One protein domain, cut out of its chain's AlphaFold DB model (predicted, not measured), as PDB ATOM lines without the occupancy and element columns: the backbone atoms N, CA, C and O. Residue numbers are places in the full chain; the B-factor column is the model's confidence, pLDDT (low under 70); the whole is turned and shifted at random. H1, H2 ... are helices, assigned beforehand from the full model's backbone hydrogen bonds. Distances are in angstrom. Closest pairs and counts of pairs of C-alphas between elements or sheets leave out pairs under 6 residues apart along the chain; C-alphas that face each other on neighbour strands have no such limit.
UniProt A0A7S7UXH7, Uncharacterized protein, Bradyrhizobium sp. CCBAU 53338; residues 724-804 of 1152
ATOM      1  N   ARG A 724     -48.030  52.113   2.405       87.19
ATOM      2  CA  ARG A 724     -47.891  52.875   3.659       87.19
ATOM      3  C   ARG A 724     -49.191  53.571   4.089       87.19
ATOM      4  O   ARG A 724     -49.537  53.556   5.267       87.19
ATOM      5  N   SER A 725     -49.958  54.115   3.139       86.06
ATOM      6  CA  SER A 725     -51.272  54.714   3.415       86.06
ATOM      7  C   SER A 725     -52.335  53.667   3.772       86.06
ATOM      8  O   SER A 725     -53.169  53.900   4.654       86.06
ATOM      9  N   GLN A 726     -52.285  52.490   3.144       90.62
ATOM     10  CA  GLN A 726     -53.183  51.375   3.439       90.62
ATOM     11  C   GLN A 726     -52.934  50.762   4.820       90.62
ATOM     12  O   GLN A 726     -53.894  50.331   5.446       90.62
ATOM     13  N   ILE A 727     -51.700  50.771   5.341       90.12
ATOM     14  CA  ILE A 727     -51.386  50.295   6.704       90.12
ATOM     15  C   ILE A 727     -52.207  51.066   7.751       90.12
ATOM     16  O   ILE A 727     -52.881  50.471   8.595       90.12
ATOM     17  N   VAL A 728     -52.209  52.400   7.661       86.06
ATOM     18  CA  VAL A 728     -52.974  53.272   8.569       86.06
ATOM     19  C   VAL A 728     -54.477  53.039   8.418       86.06
ATOM     20  O   VAL A 728     -55.207  52.931   9.408       86.06
ATOM     21  N   SER A 729     -54.945  52.945   7.170       87.62
ATOM     22  CA  SER A 729     -56.346  52.660   6.852       87.62
ATOM     23  C   SER A 729     -56.789  51.295   7.396       87.62
ATOM     24  O   SER A 729     -57.878  51.198   7.966       87.62
ATOM     25  N   PHE A 730     -55.936  50.272   7.302       89.19
ATOM     26  CA  PHE A 730     -56.187  48.932   7.825       89.19
ATOM     27  C   PHE A 730     -56.368  48.963   9.343       89.19
ATOM     28  O   PHE A 730     -57.423  48.551   9.824       89.19
ATOM     29  N   LEU A 731     -55.409  49.503  10.106       86.69
ATOM     30  CA  LEU A 731     -55.524  49.558  11.572       86.69
ATOM     31  C   LEU A 731     -56.743  50.375  12.016       86.69
ATOM     32  O   LEU A 731     -57.447  49.977  12.944       86.69
ATOM     33  N   SER A 732     -57.043  51.465  11.303       82.62
ATOM     34  CA  SER A 732     -58.230  52.289  11.556       82.62
ATOM     35  C   SER A 732     -59.538  51.534  11.308       82.62
ATOM     36  O   SER A 732     -60.512  51.755  12.026       82.62
ATOM     37  N   SER A 733     -59.582  50.634  10.317       81.25
ATOM     38  CA  SER A 733     -60.772  49.820  10.034       81.25
ATOM     39  C   SER A 733     -61.103  48.844  11.170       81.25
ATOM     40  O   SER A 733     -62.278  48.595  11.426       81.25
ATOM     41  N   ARG A 734     -60.091  48.374  11.917       78.88
ATOM     42  CA  ARG A 734     -60.252  47.434  13.043       78.88
ATOM     43  C   ARG A 734     -60.775  48.080  14.328       78.88
ATOM     44  O   ARG A 734     -61.299  47.377  15.182       78.88
ATOM     45  N   ALA A 735     -60.712  49.410  14.433       67.25
ATOM     46  CA  ALA A 735     -61.240  50.160  15.577       67.25
ATOM     47  C   ALA A 735     -62.771  50.052  15.728       67.25
ATOM     48  O   ALA A 735     -63.302  50.294  16.805       67.25
ATOM     49  N   ARG A 736     -63.491  49.733  14.641       57.41
ATOM     50  CA  ARG A 736     -64.964  49.765  14.586       57.41
ATOM     51  C   ARG A 736     -65.652  48.570  15.251       57.41
ATOM     52  O   ARG A 736     -66.868  48.596  15.390       57.41
ATOM     53  N   ASP A 737     -64.903  47.535  15.620       54.56
ATOM     54  CA  ASP A 737     -65.469  46.198  15.824       54.56
ATOM     55  C   ASP A 737     -65.680  45.797  17.299       54.56
ATOM     56  O   ASP A 737     -66.282  44.748  17.527       54.56
ATOM     57  N   LYS A 738     -65.179  46.540  18.313       53.88
ATOM     58  CA  LYS A 738     -65.061  45.947  19.670       53.88
ATOM     59  C   LYS A 738     -65.241  46.787  20.953       53.88
ATOM     60  O   LYS A 738     -65.246  46.152  22.003       53.88
ATOM     61  N   THR A 739     -65.417  48.113  20.958       52.69
ATOM     62  CA  THR A 739     -65.345  48.881  22.235       52.69
ATOM     63  C   THR A 739     -66.250  50.124  22.317       52.69
ATOM     64  O   THR A 739     -66.766  50.582  21.302       52.69
ATOM     65  N   GLU A 740     -66.443  50.673  23.527       55.81
ATOM     66  CA  GLU A 740     -67.113  51.965  23.781       55.81
ATOM     67  C   GLU A 740     -66.331  53.149  23.157       55.81
ATOM     68  O   GLU A 740     -65.115  53.072  22.963       55.81
ATOM     69  N   ASP A 741     -67.007  54.269  22.856       54.84
ATOM     70  CA  ASP A 741     -66.444  55.423  22.118       54.84
ATOM     71  C   ASP A 741     -65.132  56.000  22.709       54.84
ATOM     72  O   ASP A 741     -64.302  56.544  21.974       54.84
ATOM     73  N   SER A 742     -64.906  55.869  24.023       52.94
ATOM     74  CA  SER A 742     -63.701  56.355  24.720       52.94
ATOM     75  C   SER A 742     -62.457  55.486  24.464       52.94
ATOM     76  O   SER A 742     -61.369  56.019  24.230       52.94
ATOM     77  N   GLU A 743     -62.606  54.161  24.429       59.41
ATOM     78  CA  GLU A 743     -61.531  53.195  24.157       59.41
ATOM     79  C   GLU A 743     -61.143  53.180  22.667       59.41
ATOM     80  O   GLU A 743     -59.962  53.068  22.326       59.41
ATOM     81  N   ILE A 744     -62.111  53.420  21.770       63.41
ATOM     82  CA  ILE A 744     -61.880  53.569  20.320       63.41
ATOM     83  C   ILE A 744     -60.938  54.751  20.029       63.41
ATOM     84  O   ILE A 744     -60.043  54.653  19.179       63.41
ATOM     85  N   SER A 745     -61.114  55.877  20.730       63.34
ATOM     86  CA  SER A 745     -60.257  57.060  20.575       63.34
ATOM     87  C   SER A 745     -58.816  56.791  21.041       63.34
ATOM     88  O   SER A 745     -57.866  57.198  20.358       63.34
ATOM     89  N   GLY A 746     -58.652  56.042  22.138       72.00
ATOM     90  CA  GLY A 746     -57.354  55.590  22.650       72.00
ATOM     91  C   GLY A 746     -56.621  54.675  21.667       72.00
ATOM     92  O   GLY A 746     -55.494  54.979  21.272       72.00
ATOM     93  N   TYR A 747     -57.286  53.622  21.182       81.12
ATOM     94  CA  TYR A 747     -56.729  52.690  20.191       81.12
ATOM     95  C   TYR A 747     -56.320  53.389  18.889       81.12
ATOM     96  O   TYR A 747     -55.238  53.135  18.352       81.12
ATOM     97  N   ARG A 748     -57.153  54.301  18.366       78.12
ATOM     98  CA  ARG A 748     -56.843  55.024  17.121       78.12
ATOM     99  C   ARG A 748     -55.596  55.892  17.276       78.12
ATOM    100  O   ARG A 748     -54.768  55.939  16.368       78.12
ATOM    101  N   THR A 749     -55.452  56.543  18.425       80.38
ATOM    102  CA  THR A 749     -54.279  57.367  18.743       80.38
ATOM    103  C   THR A 749     -53.024  56.508  18.859       80.38
ATOM    104  O   THR A 749     -52.014  56.817  18.229       80.38
ATOM    105  N   GLN A 750     -53.104  55.388  19.583       81.19
ATOM    106  CA  GLN A 750     -52.002  54.432  19.721       81.19
ATOM    107  C   GLN A 750     -51.599  53.812  18.377       81.19
ATOM    108  O   GLN A 750     -50.414  53.714  18.083       81.19
ATOM    109  N   SER A 751     -52.567  53.464  17.525       84.06
ATOM    110  CA  SER A 751     -52.320  52.915  16.187       84.06
ATOM    111  C   SER A 751     -51.607  53.913  15.276       84.06
ATOM    112  O   SER A 751     -50.656  53.550  14.587       84.06
ATOM    113  N   LEU A 752     -52.039  55.179  15.280       83.75
ATOM    114  CA  LEU A 752     -51.390  56.240  14.507       83.75
ATOM    115  C   LEU A 752     -49.969  56.511  15.008       83.75
ATOM    116  O   LEU A 752     -49.055  56.605  14.193       83.75
ATOM    117  N   ALA A 753     -49.778  56.589  16.328       83.31
ATOM    118  CA  ALA A 753     -48.465  56.783  16.934       83.31
ATOM    119  C   ALA A 753     -47.517  55.612  16.625       83.31
ATOM    120  O   ALA A 753     -46.384  55.843  16.218       83.31
ATOM    121  N   PHE A 754     -47.999  54.371  16.734       86.81
ATOM    122  CA  PHE A 754     -47.229  53.166  16.429       86.81
ATOM    123  C   PHE A 754     -46.779  53.123  14.964       86.81
ATOM    124  O   PHE A 754     -45.607  52.875  14.681       86.81
ATOM    125  N   VAL A 755     -47.689  53.389  14.017       85.38
ATOM    126  CA  VAL A 755     -47.333  53.399  12.591       85.38
ATOM    127  C   VAL A 755     -46.372  54.542  12.276       85.38
ATOM    128  O   VAL A 755     -45.412  54.324  11.544       85.38
ATOM    129  N   ALA A 756     -46.587  55.736  12.839       83.56
ATOM    130  CA  ALA A 756     -45.683  56.867  12.650       83.56
ATOM    131  C   ALA A 756     -44.274  56.569  13.190       83.56
ATOM    132  O   ALA A 756     -43.301  56.805  12.481       83.56
ATOM    133  N   GLU A 757     -44.168  55.991  14.392       85.50
ATOM    134  CA  GLU A 757     -42.897  55.556  14.988       85.50
ATOM    135  C   GLU A 757     -42.171  54.557  14.078       85.50
ATOM    136  O   GLU A 757     -41.007  54.755  13.742       85.50
ATOM    137  N   LYS A 758     -42.857  53.492  13.641       85.75
ATOM    138  CA  LYS A 758     -42.217  52.406  12.885       85.75
ATOM    139  C   LYS A 758     -41.921  52.758  11.430       85.75
ATOM    140  O   LYS A 758     -40.945  52.263  10.877       85.75
ATOM    141  N   LEU A 759     -42.725  53.617  10.803       83.19
ATOM    142  CA  LEU A 759     -42.390  54.154   9.482       83.19
ATOM    143  C   LEU A 759     -41.235  55.161   9.567       83.19
ATOM    144  O   LEU A 759     -40.386  55.142   8.685       83.19
ATOM    145  N   ALA A 760     -41.145  55.966  10.632       82.31
ATOM    146  CA  ALA A 760     -39.989  56.835  10.860       82.31
ATOM    147  C   ALA A 760     -38.700  56.030  11.116       82.31
ATOM    148  O   ALA A 760     -37.653  56.392  10.589       82.31
ATOM    149  N   GLU A 761     -38.781  54.914  11.852       80.75
ATOM    150  CA  GLU A 761     -37.671  53.956  12.009       80.75
ATOM    151  C   GLU A 761     -37.225  53.395  10.648       80.75
ATOM    152  O   GLU A 761     -36.031  53.303  10.371       80.75
ATOM    153  N   ALA A 762     -38.175  53.071   9.768       79.19
ATOM    154  CA  ALA A 762     -37.869  52.577   8.430       79.19
ATOM    155  C   ALA A 762     -37.277  53.643   7.487       79.19
ATOM    156  O   ALA A 762     -36.490  53.298   6.604       79.19
ATOM    157  N   ASP A 763     -37.659  54.910   7.660       79.31
ATOM    158  CA  ASP A 763     -37.253  56.042   6.815       79.31
ATOM    159  C   ASP A 763     -35.961  56.733   7.284       79.31
ATOM    160  O   ASP A 763     -35.576  57.751   6.708       79.31
ATOM    161  N   GLY A 764     -35.288  56.198   8.308       73.69
ATOM    162  CA  GLY A 764     -34.024  56.736   8.813       73.69
ATOM    163  C   GLY A 764     -32.956  56.907   7.723       73.69
ATOM    164  O   GLY A 764     -32.878  56.135   6.766       73.69
ATOM    165  N   GLU A 765     -32.116  57.935   7.864       62.66
ATOM    166  CA  GLU A 765     -30.968  58.146   6.979       62.66
ATOM    167  C   GLU A 765     -29.856  57.143   7.326       62.66
ATOM    168  O   GLU A 765     -29.346  57.131   8.444       62.66
ATOM    169  N   PHE A 766     -29.480  56.300   6.361       66.88
ATOM    170  CA  PHE A 766     -28.405  55.314   6.506       66.88
ATOM    171  C   PHE A 766     -27.126  55.808   5.826       66.88
ATOM    172  O   PHE A 766     -27.171  56.308   4.697       66.88
ATOM    173  N   GLU A 767     -25.975  55.633   6.477       65.31
ATOM    174  CA  GLU A 767     -24.679  55.986   5.893       65.31
ATOM    175  C   GLU A 767     -24.368  55.158   4.631       65.31
ATOM    176  O   GLU A 767     -24.818  54.019   4.444       65.31
ATOM    177  N   VAL A 768     -23.556  55.727   3.733       50.97
ATOM    178  CA  VAL A 768     -23.119  55.056   2.501       50.97
ATOM    179  C   VAL A 768     -22.242  53.855   2.860       50.97
ATOM    180  O   VAL A 768     -21.056  53.997   3.130       50.97
ATOM    181  N   GLY A 769     -22.833  52.661   2.839       58.50
ATOM    182  CA  GLY A 769     -22.156  51.407   3.193       58.50
ATOM    183  C   GLY A 769     -22.925  50.564   4.205       58.50
ATOM    184  O   GLY A 769     -22.694  49.361   4.261       58.50
ATOM    185  N   ASP A 770     -23.899  51.147   4.910       65.88
ATOM    186  CA  ASP A 770     -24.767  50.418   5.834       65.88
ATOM    187  C   ASP A 770     -25.814  49.613   5.046       65.88
ATOM    188  O   ASP A 770     -26.881  50.099   4.648       65.88
ATOM    189  N   THR A 771     -25.432  48.399   4.652       64.38
ATOM    190  CA  THR A 771     -26.311  47.440   3.972       64.38
ATOM    191  C   THR A 771     -27.320  46.827   4.930       64.38
ATOM    192  O   THR A 771     -28.458  46.591   4.526       64.38
ATOM    193  N   ASP A 772     -26.923  46.635   6.186       64.19
ATOM    194  CA  ASP A 772     -27.691  45.906   7.191       64.19
ATOM    195  C   ASP A 772     -28.846  46.773   7.716       64.19
ATOM    196  O   ASP A 772     -29.985  46.308   7.763       64.19
ATOM    197  N   GLY A 773     -28.612  48.067   7.973       67.88
ATOM    198  CA  GLY A 773     -29.660  49.027   8.332       67.88
ATOM    199  C   GLY A 773     -30.723  49.185   7.240       67.88
ATOM    200  O   GLY A 773     -31.925  49.122   7.509       67.88
ATOM    201  N   ARG A 774     -30.304  49.263   5.967       69.75
ATOM    202  CA  ARG A 774     -31.232  49.310   4.819       69.75
ATOM    203  C   ARG A 774     -32.045  48.024   4.657       69.75
ATOM    204  O   ARG A 774     -33.219  48.086   4.282       69.75
ATOM    205  N   GLU A 775     -31.443  46.864   4.912       68.38
ATOM    206  CA  GLU A 775     -32.135  45.572   4.867       68.38
ATOM    207  C   GLU A 775     -33.141  45.440   6.021       68.38
ATOM    208  O   GLU A 775     -34.290  45.058   5.786       68.38
ATOM    209  N   ARG A 776     -32.767  45.874   7.232       71.81
ATOM    210  CA  ARG A 776     -33.645  45.933   8.408       71.81
ATOM    211  C   ARG A 776     -34.858  46.837   8.185       71.81
ATOM    212  O   ARG A 776     -35.984  46.397   8.421       71.81
ATOM    213  N   SER A 777     -34.666  48.051   7.667       76.69
ATOM    214  CA  SER A 777     -35.776  48.960   7.333       76.69
ATOM    215  C   SER A 777     -36.726  48.377   6.300       76.69
ATOM    216  O   SER A 777     -37.947  48.486   6.423       76.69
ATOM    217  N   ARG A 778     -36.182  47.702   5.284       76.38
ATOM    218  CA  ARG A 778     -36.999  47.044   4.268       76.38
ATOM    219  C   ARG A 778     -37.815  45.891   4.854       76.38
ATOM    220  O   ARG A 778     -39.008  45.806   4.569       76.38
ATOM    221  N   ALA A 779     -37.197  45.046   5.677       75.81
ATOM    222  CA  ALA A 779     -37.872  43.939   6.348       75.81
ATOM    223  C   ALA A 779     -38.967  44.432   7.315       75.81
ATOM    224  O   ALA A 779     -40.042  43.830   7.390       75.81
ATOM    225  N   LEU A 780     -38.738  45.562   7.997       83.12
ATOM    226  CA  LEU A 780     -39.727  46.210   8.863       83.12
ATOM    227  C   LEU A 780     -40.971  46.631   8.072       83.12
ATOM    228  O   LEU A 780     -42.092  46.264   8.431       83.12
ATOM    229  N   VAL A 781     -40.779  47.353   6.964       82.94
ATOM    230  CA  VAL A 781     -41.879  47.805   6.097       82.94
ATOM    231  C   VAL A 781     -42.612  46.617   5.476       82.94
ATOM    232  O   VAL A 781     -43.837  46.586   5.487       82.94
ATOM    233  N   GLU A 782     -41.894  45.602   4.992       83.00
ATOM    234  CA  GLU A 782     -42.501  44.404   4.400       83.00
ATOM    235  C   GLU A 782     -43.437  43.676   5.376       83.00
ATOM    236  O   GLU A 782     -44.532  43.246   4.990       83.00
ATOM    237  N   ARG A 783     -43.035  43.598   6.650       83.38
ATOM    238  CA  ARG A 783     -43.816  42.978   7.723       83.38
ATOM    239  C   ARG A 783     -45.025  43.819   8.124       83.38
ATOM    240  O   ARG A 783     -46.116  43.275   8.272       83.38
ATOM    241  N   LEU A 784     -44.874  45.142   8.210       87.38
ATOM    242  CA  LEU A 784     -45.998  46.061   8.432       87.38
ATOM    243  C   LEU A 784     -46.971  46.094   7.248       87.38
ATOM    244  O   LEU A 784     -48.149  46.360   7.433       87.38
ATOM    245  N   SER A 785     -46.525  45.778   6.037       89.12
ATOM    246  CA  SER A 785     -47.378  45.685   4.850       89.12
ATOM    247  C   SER A 785     -48.120  44.348   4.717       89.12
ATOM    248  O   SER A 785     -48.817  44.124   3.719       89.12
ATOM    249  N   ASN A 786     -47.964  43.425   5.672       88.56
ATOM    250  CA  ASN A 786     -48.659  42.141   5.698       88.56
ATOM    251  C   ASN A 786     -49.956  42.242   6.535       88.56
ATOM    252  O   ASN A 786     -49.876  42.421   7.752       88.56
ATOM    253  N   PRO A 787     -51.155  42.081   5.933       88.25
ATOM    254  CA  PRO A 787     -52.432  42.187   6.646       88.25
ATOM    255  C   PRO A 787     -52.563  41.270   7.871       88.25
ATOM    256  O   PRO A 787     -53.193  41.650   8.854       88.25
ATOM    257  N   MET A 788     -51.982  40.068   7.834       82.81
ATOM    258  CA  MET A 788     -52.042  39.132   8.963       82.81
ATOM    259  C   MET A 788     -51.210  39.614  10.160       82.81
ATOM    260  O   MET A 788     -51.650  39.526  11.311       82.81
ATOM    261  N   ASP A 789     -50.009  40.126   9.892       85.00
ATOM    262  CA  ASP A 789     -49.127  40.643  10.936       85.00
ATOM    263  C   ASP A 789     -49.726  41.940  11.517       85.00
ATOM    264  O   ASP A 789     -49.764  42.105  12.736       85.00
ATOM    265  N   LEU A 790     -50.340  42.787  10.677       87.62
ATOM    266  CA  LEU A 790     -51.109  43.957  11.121       87.62
ATOM    267  C   LEU A 790     -52.353  43.619  11.935       87.62
ATOM    268  O   LEU A 790     -52.687  44.371  12.843       87.62
ATOM    269  N   GLN A 791     -53.048  42.522  11.636       84.94
ATOM    270  CA  GLN A 791     -54.162  42.078  12.474       84.94
ATOM    271  C   GLN A 791     -53.666  41.734  13.880       84.94
ATOM    272  O   GLN A 791     -54.284  42.130  14.859       84.94
ATOM    273  N   THR A 792     -52.517  41.059  13.983       82.12
ATOM    274  CA  THR A 792     -51.909  40.740  15.285       82.12
ATOM    275  C   THR A 792     -51.471  42.012  16.019       82.12
ATOM    276  O   THR A 792     -51.688  42.132  17.218       82.12
ATOM    277  N   ILE A 793     -50.910  42.989  15.301       87.50
ATOM    278  CA  ILE A 793     -50.587  44.320  15.840       87.50
ATOM    279  C   ILE A 793     -51.851  45.024  16.350       87.50
ATOM    280  O   ILE A 793     -51.841  45.545  17.460       87.50
ATOM    281  N   ALA A 794     -52.939  45.014  15.575       84.88
ATOM    282  CA  ALA A 794     -54.218  45.597  15.972       84.88
ATOM    283  C   ALA A 794     -54.760  44.941  17.250       84.88
ATOM    284  O   ALA A 794     -55.148  45.643  18.178       84.88
ATOM    285  N   ASP A 795     -54.730  43.607  17.324       78.31
ATOM    286  CA  ASP A 795     -55.184  42.858  18.498       78.31
ATOM    287  C   ASP A 795     -54.344  43.199  19.748       78.31
ATOM    288  O   ASP A 795     -54.905  43.441  20.814       78.31
ATOM    289  N   LEU A 796     -53.012  43.297  19.626       80.94
ATOM    290  CA  LEU A 796     -52.124  43.682  20.734       80.94
ATOM    291  C   LEU A 796     -52.353  45.129  21.194       80.94
ATOM    292  O   LEU A 796     -52.407  45.385  22.396       80.94
ATOM    293  N   LEU A 797     -52.536  46.060  20.254       82.94
ATOM    294  CA  LEU A 797     -52.847  47.459  20.561       82.94
ATOM    295  C   LEU A 797     -54.205  47.599  21.259       82.94
ATOM    296  O   LEU A 797     -54.327  48.384  22.195       82.94
ATOM    297  N   LEU A 798     -55.217  46.819  20.858       77.19
ATOM    298  CA  LEU A 798     -56.515  46.777  21.545       77.19
ATOM    299  C   LEU A 798     -56.392  46.277  22.991       77.19
ATOM    300  O   LEU A 798     -57.127  46.735  23.858       77.19
ATOM    301  N   LEU A 799     -55.445  45.376  23.263       74.31
ATOM    302  CA  LEU A 799     -55.127  44.897  24.612       74.31
ATOM    303  C   LEU A 799     -54.238  45.872  25.409       74.31
ATOM    304  O   LEU A 799     -53.791  45.538  26.505       74.31
ATOM    305  N   GLY A 800     -53.934  47.055  24.862       71.38
ATOM    306  CA  GLY A 800     -53.029  48.029  25.474       71.38
ATOM    307  C   GLY A 800     -51.567  47.572  25.524       71.38
ATOM    308  O   GLY A 800     -50.757  48.180  26.224       71.38
ATOM    309  N   GLN A 801     -51.209  46.506  24.802       76.62
ATOM    310  CA  GLN A 801     -49.836  46.023  24.705       76.62
ATOM    311  C   GLN A 801     -49.083  46.749  23.595       76.62
ATOM    312  O   GLN A 801     -49.637  47.063  22.541       76.62
ATOM    313  N   ARG A 802     -47.780  46.975  23.803       78.81
ATOM    314  CA  ARG A 802     -46.903  47.511  22.757       78.81
ATOM    315  C   ARG A 802     -46.457  46.372  21.825       78.81
ATOM    316  O   ARG A 802     -45.744  45.476  22.289       78.81
ATOM    317  N   PRO A 803     -46.826  46.390  20.531       85.12
ATOM    318  CA  PRO A 803     -46.449  45.331  19.603       85.12
ATOM    319  C   PRO A 803     -44.947  45.353  19.318       85.12
ATOM    320  O   PRO A 803     -44.385  46.394  18.975       85.12
ATOM    321  N   ASP A 804     -44.309  44.191  19.405       82.62
ATOM    322  CA  ASP A 804     -42.962  43.960  18.892       82.62
ATOM    323  C   ASP A 804     -43.076  43.279  17.528       82.62
ATOM    324  O   ASP A 804     -43.398  42.092  17.433       82.62
TER     325      ASP A 804
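What this domain is: This is residues 724 to 804 of the 1152 residues of an uncharacterized protein of Bradyrhizobium sp. CCBAU 53338 (UniProt A0A7S7UXH7). Along the long helix H2, H1 folds back from one end and H3 from the other, while H4 crosses H1 and H2. Residues 767 to 772 stick out. The printed part has 81 residues, with four named helices, H1 to H4 in chain order, and no named strand: all helix. It is only just compact, close to loose, with radius of gyration of the C-alphas 14.0 A, a rod of 49 by 21 by 20 A.

Where its parts are: Find C-alpha 724 at (-47.891, 52.875, 3.659); H1 runs from there to residue 737, 22.4 A. H2, residues 741 to 762, spans 31.8 A; H3, residues 771 to 784, 20.2 A. H4, residues 787 to 798, 16.1 A, ends at (-56.515, 46.777, 21.545).

How they stand to each other: Look first at H2, the hub. H1 and H2, a hairpin, touch at a shallow tilt of 20 degrees, closest C-alphas Ala 735 and Ile 744, 5.9 A. H4 touches H1 at a steep tilt of 52 degrees, closest C-alphas Leu 731 and Ala 794, 6.1 A. Every O i to N i+4 pair is within hydrogen-bond range in H2, H3 and H4; in H1, 6 of 10.

The domain as a whole: The printed part has no cut and no long link; pLDDT is under 70 at residues 735 to 745 and 765 to 775.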